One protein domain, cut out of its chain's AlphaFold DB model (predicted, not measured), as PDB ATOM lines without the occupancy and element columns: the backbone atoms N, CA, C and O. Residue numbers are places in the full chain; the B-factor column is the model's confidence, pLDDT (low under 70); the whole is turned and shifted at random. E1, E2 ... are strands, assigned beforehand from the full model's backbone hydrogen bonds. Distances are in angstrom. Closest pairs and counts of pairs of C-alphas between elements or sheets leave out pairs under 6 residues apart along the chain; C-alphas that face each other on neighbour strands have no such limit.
ATOM      1  N   SER A 117     447.423 337.707 478.680       40.34
ATOM      2  CA  SER A 117     448.840 337.313 478.806       40.34
ATOM      3  C   SER A 117     449.405 336.655 477.541       40.34
ATOM      4  O   SER A 117     450.532 336.954 477.153       40.34
ATOM      5  N   GLN A 118     448.613 335.846 476.829       43.16
ATOM      6  CA  GLN A 118     448.995 335.284 475.524       43.16
ATOM      7  C   GLN A 118     448.975 336.317 474.385       43.16
ATOM      8  O   GLN A 118     449.419 336.017 473.275       43.16
ATOM      9  N   SER A 119     448.435 337.520 474.609       49.41
ATOM     10  CA  SER A 119     448.351 338.552 473.574       49.41
ATOM     11  C   SER A 119     449.593 339.424 473.436       49.41
ATOM     12  O   SER A 119     449.856 339.899 472.333       49.41
ATOM     13  N   HIS A 120     450.379 339.550 474.512       45.97
ATOM     14  CA  HIS A 120     451.560 340.412 474.573       45.97
ATOM     15  C   HIS A 120     452.805 339.840 473.881       45.97
ATOM     16  O   HIS A 120     453.784 340.566 473.717       45.97
ATOM     17  N   TYR A 121     452.789 338.569 473.465       51.12
ATOM     18  CA  TYR A 121     453.902 337.979 472.728       51.12
ATOM     19  C   TYR A 121     453.690 338.127 471.206       51.12
ATOM     20  O   TYR A 121     452.695 337.615 470.678       51.12
ATOM     21  N   PRO A 122     454.615 338.796 470.487       54.34
ATOM     22  CA  PRO A 122     454.522 339.085 469.049       54.34
ATOM     23  C   PRO A 122     454.771 337.868 468.140       54.34
ATOM     24  O   PRO A 122     455.051 338.029 466.961       54.34
ATOM     25  N   GLY A 123     454.716 336.647 468.673       58.22
ATOM     26  CA  GLY A 123     455.033 335.434 467.928       58.22
ATOM     27  C   GLY A 123     454.008 334.352 468.196       58.22
ATOM     28  O   GLY A 123     454.223 333.499 469.058       58.22
ATOM     29  N   ARG A 124     452.892 334.370 467.461       63.50
ATOM     30  CA  ARG A 124     452.070 333.163 467.313       63.50
ATOM     31  C   ARG A 124     452.572 332.373 466.102       63.50
ATOM     32  O   ARG A 124     452.938 332.981 465.095       63.50
ATOM     33  N   PRO A 125     452.585 331.031 466.163       55.50
ATOM     34  CA  PRO A 125     452.860 330.235 464.975       55.50
ATOM     35  C   PRO A 125     451.831 330.587 463.887       55.50
ATOM     36  O   PRO A 125     450.629 330.575 464.152       55.50
ATOM     37  N   ASN A 126     452.319 330.899 462.680       63.62
ATOM     38  CA  ASN A 126     451.553 331.306 461.490       63.62
ATOM     39  C   ASN A 126     450.999 332.744 461.468       63.62
ATOM     40  O   ASN A 126     450.034 333.006 460.750       63.62
ATOM     41  N   GLU A 127     451.587 333.691 462.201       70.56
ATOM     42  CA  GLU A 127     451.298 335.106 461.938       70.56
ATOM     43  C   GLU A 127     451.914 335.563 460.612       70.56
ATOM     44  O   GLU A 127     453.073 335.286 460.311       70.56
ATOM     45  N   SER A 128     451.110 336.252 459.802       75.88
ATOM     46  CA  SER A 128     451.494 336.753 458.478       75.88
ATOM     47  C   SER A 128     452.283 338.061 458.521       75.88
ATOM     48  O   SER A 128     452.763 338.511 457.484       75.88
ATOM     49  N   VAL A 129     452.387 338.680 459.698       81.88
ATOM     50  CA  VAL A 129     453.123 339.921 459.936       81.88
ATOM     51  C   VAL A 129     454.130 339.708 461.051       81.88
ATOM     52  O   VAL A 129     453.803 339.173 462.107       81.88
ATOM     53  N   ASP A 130     455.347 340.170 460.804       79.19
ATOM     54  CA  ASP A 130     456.374 340.350 461.813       79.19
ATOM     55  C   ASP A 130     456.152 341.698 462.511       79.19
ATOM     56  O   ASP A 130     456.358 342.769 461.938       79.19
ATOM     57  N   TRP A 131     455.718 341.644 463.767       78.69
ATOM     58  CA  TRP A 131     455.419 342.819 464.587       78.69
ATOM     59  C   TRP A 131     456.659 343.591 465.058       78.69
ATOM     60  O   TRP A 131     456.516 344.677 465.622       78.69
ATOM     61  N   VAL A 132     457.858 343.031 464.870       71.81
ATOM     62  CA  VAL A 132     459.142 343.668 465.201       71.81
ATOM     63  C   VAL A 132     459.728 344.385 463.981       71.81
ATOM     64  O   VAL A 132     460.493 345.341 464.124       71.81
ATOM     65  N   ALA A 133     459.351 343.955 462.777       68.38
ATOM     66  CA  ALA A 133     459.724 344.610 461.532       68.38
ATOM     67  C   ALA A 133     458.871 345.870 461.264       68.38
ATOM     68  O   ALA A 133     457.782 346.027 461.821       68.38
ATOM     69  N   PRO A 134     459.334 346.787 460.389       70.75
ATOM     70  CA  PRO A 134     458.537 347.934 459.968       70.75
ATOM     71  C   PRO A 134     457.169 347.512 459.418       70.75
ATOM     72  O   PRO A 134     457.075 346.561 458.638       70.75
ATOM     73  N   LEU A 135     456.125 348.236 459.821       78.50
ATOM     74  CA  LEU A 135     454.742 347.995 459.419       78.50
ATOM     75  C   LEU A 135     454.290 349.081 458.444       78.50
ATOM     76  O   LEU A 135     454.591 350.258 458.638       78.50
ATOM     77  N   PHE A 136     453.538 348.688 457.426       79.19
ATOM     78  CA  PHE A 136     452.955 349.569 456.424       79.19
ATOM     79  C   PHE A 136     451.513 349.164 456.169       79.19
ATOM     80  O   PHE A 136     451.195 347.975 456.184       79.19
ATOM     81  N   ASP A 137     450.645 350.136 455.921       85.38
ATOM     82  CA  ASP A 137     449.336 349.827 455.361       85.38
ATOM     83  C   ASP A 137     449.405 349.643 453.835       85.38
ATOM     84  O   ASP A 137     450.427 349.895 453.188       85.38
ATOM     85  N   SER A 138     448.296 349.205 453.241       81.31
ATOM     86  CA  SER A 138     448.119 349.057 451.793       81.31
ATOM     87  C   SER A 138     448.273 350.372 451.028       81.31
ATOM     88  O   SER A 138     448.517 350.356 449.821       81.31
ATOM     89  N   ASP A 139     448.175 351.500 451.729       72.38
ATOM     90  CA  ASP A 139     448.406 352.837 451.199       72.38
ATOM     91  C   ASP A 139     449.851 353.317 451.384       72.38
ATOM     92  O   ASP A 139     450.218 354.410 450.947       72.38
ATOM     93  N   GLY A 140     450.715 352.453 451.922       66.19
ATOM     94  CA  GLY A 140     452.149 352.663 452.030       66.19
ATOM     95  C   GLY A 140     452.558 353.572 453.176       66.19
ATOM     96  O   GLY A 140     453.736 353.948 453.241       66.19
ATOM     97  N   TYR A 141     451.636 353.932 454.068       73.56
ATOM     98  CA  TYR A 141     451.964 354.733 455.235       73.56
ATOM     99  C   TYR A 141     452.640 353.867 456.296       73.56
ATOM    100  O   TYR A 141     452.189 352.755 456.562       73.56
ATOM    101  N   PRO A 142     453.736 354.351 456.907       74.62
ATOM    102  CA  PRO A 142     454.426 353.618 457.954       74.62
ATOM    103  C   PRO A 142     453.643 353.674 459.269       74.62
ATOM    104  O   PRO A 142     453.206 354.738 459.714       74.62
ATOM    105  N   HIS A 143     453.549 352.523 459.921       81.94
ATOM    106  CA  HIS A 143     452.871 352.319 461.194       81.94
ATOM    107  C   HIS A 143     453.869 351.912 462.278       81.94
ATOM    108  O   HIS A 143     454.804 351.151 462.042       81.94
ATOM    109  N   THR A 144     453.663 352.408 463.495       77.00
ATOM    110  CA  THR A 144     454.381 351.951 464.695       77.00
ATOM    111  C   THR A 144     453.431 351.150 465.569       77.00
ATOM    112  O   THR A 144     452.349 351.639 465.884       77.00
ATOM    113  N   LEU A 145     453.812 349.941 465.977       79.50
ATOM    114  CA  LEU A 145     453.008 349.149 466.906       79.50
ATOM    115  C   LEU A 145     452.946 349.834 468.279       79.50
ATOM    116  O   LEU A 145     453.970 350.224 468.835       79.50
ATOM    117  N   VAL A 146     451.738 349.971 468.820       78.56
ATOM    118  CA  VAL A 146     451.476 350.581 470.133       78.56
ATOM    119  C   VAL A 146     451.046 349.519 471.131       78.56
ATOM    120  O   VAL A 146     451.561 349.459 472.243       78.56
ATOM    121  N   ALA A 147     450.099 348.675 470.729       72.12
ATOM    122  CA  ALA A 147     449.597 347.589 471.550       72.12
ATOM    123  C   ALA A 147     449.246 346.391 470.673       72.12
ATOM    124  O   ALA A 147     448.726 346.540 469.568       72.12
ATOM    125  N   LEU A 148     449.496 345.195 471.192       74.06
ATOM    126  CA  LEU A 148     449.136 343.947 470.541       74.06
ATOM    127  C   LEU A 148     448.224 343.159 471.478       74.06
ATOM    128  O   LEU A 148     448.647 342.689 472.530       74.06
ATOM    129  N   GLY A 149     446.952 343.076 471.104       66.50
ATOM    130  CA  GLY A 149     445.915 342.318 471.792       66.50
ATOM    131  C   GLY A 149     445.645 340.980 471.104       66.50
ATOM    132  O   GLY A 149     446.200 340.663 470.053       66.50
ATOM    133  N   ALA A 150     444.804 340.135 471.707       66.56
ATOM    134  CA  ALA A 150     444.580 338.777 471.197       66.56
ATOM    135  C   ALA A 150     443.820 338.751 469.864       66.56
ATOM    136  O   ALA A 150     444.015 337.829 469.071       66.56
ATOM    137  N   VAL A 151     442.959 339.751 469.668       67.56
ATOM    138  CA  VAL A 151     442.052 339.909 468.522       67.56
ATOM    139  C   VAL A 151     442.398 341.153 467.713       67.56
ATOM    140  O   VAL A 151     442.123 341.197 466.523       67.56
ATOM    141  N   GLN A 152     443.019 342.152 468.337       78.50
ATOM    142  CA  GLN A 152     443.287 343.440 467.712       78.50
ATOM    143  C   GLN A 152     444.753 343.818 467.847       78.50
ATOM    144  O   GLN A 152     445.376 343.537 468.870       78.50
ATOM    145  N   ALA A 153     445.283 344.493 466.836       80.44
ATOM    146  CA  ALA A 153     446.537 345.223 466.929       80.44
ATOM    147  C   ALA A 153     446.236 346.718 466.851       80.44
ATOM    148  O   ALA A 153     445.376 347.145 466.085       80.44
ATOM    149  N   VAL A 154     446.935 347.512 467.652       79.75
ATOM    150  CA  VAL A 154     446.831 348.968 467.638       79.75
ATOM    151  C   VAL A 154     448.151 349.518 467.149       79.75
ATOM    152  O   VAL A 154     449.193 349.298 467.774       79.75
ATOM    153  N   THR A 155     448.109 350.247 466.044       81.75
ATOM    154  CA  THR A 155     449.268 350.961 465.520       81.75
ATOM    155  C   THR A 155     449.031 352.460 465.550       81.75
ATOM    156  O   THR A 155     447.913 352.942 465.732       81.75
ATOM    157  N   LYS A 156     450.112 353.207 465.370       79.50
ATOM    158  CA  LYS A 156     450.106 354.650 465.214       79.50
ATOM    159  C   LYS A 156     450.689 355.021 463.860       79.50
ATOM    160  O   LYS A 156     451.803 354.603 463.541       79.50
ATOM    161  N   VAL A 157     449.971 355.865 463.129       75.50
ATOM    162  CA  VAL A 157     450.445 356.548 461.921       75.50
ATOM    163  C   VAL A 157     450.358 358.047 462.160       75.50
ATOM    164  O   VAL A 157     449.295 358.592 462.446       75.50
ATOM    165  N   SER A 158     451.506 358.723 462.116       68.56
ATOM    166  CA  SER A 158     451.633 360.143 462.470       68.56
ATOM    167  C   SER A 158     451.025 360.475 463.847       68.56
ATOM    168  O   SER A 158     451.689 360.293 464.869       68.56
ATOM    169  N   PHE A 159     449.784 360.969 463.890       55.78
ATOM    170  CA  PHE A 159     449.055 361.359 465.102       55.78
ATOM    171  C   PHE A 159     447.780 360.534 465.351       55.78
ATOM    172  O   PHE A 159     447.150 360.722 466.386       55.78
ATOM    173  N   ALA A 160     447.415 359.627 464.440       57.09
ATOM    174  CA  ALA A 160     446.214 358.805 464.532       57.09
ATOM    175  C   ALA A 160     446.549 357.379 464.986       57.09
ATOM    176  O   ALA A 160     447.615 356.843 464.665       57.09
ATOM    177  N   PHE A 161     445.620 356.768 465.721       76.88
ATOM    178  CA  PHE A 161     445.672 355.349 466.057       76.88
ATOM    179  C   PHE A 161     444.791 354.570 465.088       76.88
ATOM    180  O   PHE A 161     443.648 354.952 464.849       76.88
ATOM    181  N   ALA A 162     445.319 353.472 464.561       77.38
ATOM    182  CA  ALA A 162     444.574 352.536 463.738       77.38
ATOM    183  C   ALA A 162     444.403 351.224 464.503       77.38
ATOM    184  O   ALA A 162     445.355 350.709 465.100       77.38
ATOM    185  N   VAL A 163     443.178 350.701 464.495       83.31
ATOM    186  CA  VAL A 163     442.841 349.413 465.103       83.31
ATOM    187  C   VAL A 163     442.628 348.405 463.989       83.31
ATOM    188  O   VAL A 163     441.749 348.568 463.143       83.31
ATOM    189  N   TRP A 164     443.437 347.357 464.014       86.25
ATOM    190  CA  TRP A 164     443.445 346.289 463.028       86.25
ATOM    191  C   TRP A 164     442.860 345.034 463.644       86.25
ATOM    192  O   TRP A 164     443.158 344.713 464.796       86.25
ATOM    193  N   ASP A 165     442.089 344.282 462.868       82.50
ATOM    194  CA  ASP A 165     441.833 342.885 463.201       82.50
ATOM    195  C   ASP A 165     443.152 342.104 463.083       82.50
ATOM    196  O   ASP A 165     443.811 342.138 462.051       82.50
ATOM    197  N   ARG A 166     443.586 341.418 464.145       82.19
ATOM    198  CA  ARG A 166     444.885 340.719 464.179       82.19
ATOM    199  C   ARG A 166     444.905 339.486 463.274       82.19
ATOM    200  O   ARG A 166     445.980 339.071 462.853       82.19
ATOM    201  N   LYS A 167     443.748 338.875 463.005       81.31
ATOM    202  CA  LYS A 167     443.644 337.668 462.179       81.31
ATOM    203  C   LYS A 167     443.684 338.017 460.695       81.31
ATOM    204  O   LYS A 167     444.349 337.321 459.935       81.31
ATOM    205  N   THR A 168     442.952 339.046 460.283       84.75
ATOM    206  CA  THR A 168     442.842 339.454 458.873       84.75
ATOM    207  C   THR A 168     443.785 340.591 458.502       84.75
ATOM    208  O   THR A 168     444.030 340.799 457.317       84.75
ATOM    209  N   LEU A 169     444.323 341.304 459.495       88.25
ATOM    210  CA  LEU A 169     445.164 342.494 459.352       88.25
ATOM    211  C   LEU A 169     444.465 343.636 458.618       88.25
ATOM    212  O   LEU A 169     445.112 344.427 457.937       88.25
ATOM    213  N   THR A 170     443.145 343.732 458.762       88.12
ATOM    214  CA  THR A 170     442.327 344.744 458.089       88.12
ATOM    215  C   THR A 170     441.833 345.817 459.053       88.12
ATOM    216  O   THR A 170     441.506 345.525 460.207       88.12
ATOM    217  N   CYS A 171     441.727 347.048 458.562       85.50
ATOM    218  CA  CYS A 171     441.082 348.178 459.227       85.50
ATOM    219  C   CYS A 171     440.093 348.820 458.244       85.50
ATOM    220  O   CYS A 171     440.436 348.998 457.080       85.50
ATOM    221  N   ASN A 172     438.880 349.153 458.688       74.44
ATOM    222  CA  ASN A 172     437.899 349.854 457.857       74.44
ATOM    223  C   ASN A 172     437.861 351.327 458.251       74.44
ATOM    224  O   ASN A 172     437.542 351.645 459.396       74.44
ATOM    225  N   VAL A 173     438.154 352.205 457.295       66.88
ATOM    226  CA  VAL A 173     438.102 353.662 457.460       66.88
ATOM    227  C   VAL A 173     437.152 354.204 456.400       66.88
ATOM    228  O   VAL A 173     437.424 354.069 455.214       66.88
ATOM    229  N   ASP A 174     436.008 354.751 456.814       68.06
ATOM    230  CA  ASP A 174     435.021 355.382 455.920       68.06
ATOM    231  C   ASP A 174     434.602 354.523 454.707       68.06
ATOM    232  O   ASP A 174     434.413 355.012 453.598       68.06
ATOM    233  N   GLY A 175     434.462 353.207 454.909       68.31
ATOM    234  CA  GLY A 175     434.092 352.258 453.848       68.31
ATOM    235  C   GLY A 175     435.260 351.773 452.979       68.31
ATOM    236  O   GLY A 175     435.049 350.966 452.075       68.31
ATOM    237  N   HIS A 176     436.484 352.209 453.273       68.94
ATOM    238  CA  HIS A 176     437.708 351.733 452.643       68.94
ATOM    239  C   HIS A 176     438.417 350.714 453.545       68.94
ATOM    240  O   HIS A 176     438.800 351.021 454.676       68.94
ATOM    241  N   GLU A 177     438.595 349.490 453.039       82.69
ATOM    242  CA  GLU A 177     439.384 348.458 453.714       82.69
ATOM    243  C   GLU A 177     440.879 348.709 453.471       82.69
ATOM    244  O   GLU A 177     441.356 348.678 452.335       82.69
ATOM    245  N   LEU A 178     441.624 348.913 454.553       84.94
ATOM    246  CA  LEU A 178     443.079 348.973 454.577       84.94
ATOM    247  C   LEU A 178     443.648 347.659 455.100       84.94
ATOM    248  O   LEU A 178     443.050 347.023 455.969       84.94
ATOM    249  N   ARG A 179     444.836 347.278 454.623       90.06
ATOM    250  CA  ARG A 179     445.561 346.079 455.079       90.06
ATOM    251  C   ARG A 179     446.923 346.420 455.653       90.06
ATOM    252  O   ARG A 179     447.653 347.173 455.028       90.06
ATOM    253  N   LEU A 180     447.282 345.825 456.785       89.06
ATOM    254  CA  LEU A 180     448.588 345.977 457.424       89.06
ATOM    255  C   LEU A 180     449.544 344.862 456.985       89.06
ATOM    256  O   LEU A 180     449.173 343.689 456.954       89.06
ATOM    257  N   GLY A 181     450.790 345.214 456.684       87.19
ATOM    258  CA  GLY A 181     451.832 344.275 456.282       87.19
ATOM    259  C   GLY A 181     453.238 344.800 456.565       87.19
ATOM    260  O   GLY A 181     453.419 345.942 456.972       87.19
ATOM    261  N   ASN A 182     454.259 343.977 456.317       82.69
ATOM    262  CA  ASN A 182     455.663 344.407 456.400       82.69
ATOM    263  C   ASN A 182     456.239 344.882 455.061       82.69
ATOM    264  O   ASN A 182     457.390 345.312 454.997       82.69
TER     265      ASN A 182
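What this domain is: This is residues 117 to 182 of the 224 residues of an uncharacterized protein of Burkholderiaceae bacterium (UniProt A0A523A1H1). One antiparallel sheet of six strands curls round into a small, nearly closed barrel, with a seam where its edge strands E4 and E5 come near each other without being neighbours in the sheet. Residues 117 to 134, a long stretch with no named element, lead into the barrel, their first residues lying at one end of the long axis and the turn between E5 and E6 at the other. The printed part has 66 residues, with no named helix and six named strands, E1 to E6 along the chain, in the sheet order E4, E3, E2, E1, E6, E5. The class is all strand, though under half of the residues, 32 of 66, are in named elements. The whole is compact, with a radius of gyration of the C-alphas of 11.1 A, and its outline is elongated, spanning 31 by 20 by 18 A.

How they stand to each other: After residues 117 to 134, E1, residues 135 to 137, and E2, residues 142 to 148, form an antiparallel hairpin at 111 degrees between their directions, with N 143 and O 135 2.8 A apart. E2 and E3, residues 152 to 157, form a hairpin at 143 degrees; N 146 and O 154 are 2.8 A apart, and N 156 and O 144 also 2.8 A. E3 and E4, residues 160 to 165, form the next hairpin at 152 degrees, with N 155 and O 162 2.9 A apart. E1, E2, E3 and E4 form a meander, strands in a row along the chain with no named helix between, each the antiparallel neighbour of the one before. E5, residues 170 to 173, and E6, residues 176 to 181, form a hairpin at 144 degrees, with N 171 and O 178 2.9 A apart. E6 is also the antiparallel neighbour of E1, at 159 degrees, with N 136 and O 181 2.8 A apart. The pairing is staggered: E6 pairs with E5 over residues 176 to 179 and with E1 over residues 180 to 181. The sheet is a folded sheet, bent back on itself into two leaves: E4 and E3 face E1, E6 and E5, with 40 pairs of C-alphas within 11 A and E2 as the hinge. From edge to edge the way across it turns by 182 degrees, and it is curled like part of a barrel. The edge strands E4 and E5 have 5 pairs of C-alphas within 8 A, the closest being those of Trp 164 and Cys 171 at 4.9 A. Among the pairs that are apart are E1 and E4, and E3 and E6.

Where its parts are: E1 begins at C-alpha 135, (454.742, 347.995, 459.419), and measures 7.0 A from first to last C-alpha. E2, the longest strand by residues with 7, measures 16.7 A and ends at C-alpha 148, (449.136, 343.947, 470.541). E3 measures 16.0 A, E4 16.6 A and E5 9.9 A. E6 measures 16.4 A and ends at C-alpha 181, (451.832, 344.275, 456.282).

The domain as a whole: The two C-alphas farthest apart are those of Ser 117 and Gly 175, at 32.6 A. The printed part has no cut, and the five links between successive strands are tight. The sheet is strongly twisted, its C-alphas lying up to 9.3 A off the best plane. The mean pLDDT of the printed part is 73.2, and 22 residues are under 70: residues 117 to 126, 133, 140, 149 to 151, 158 to 160 and 173 to 176.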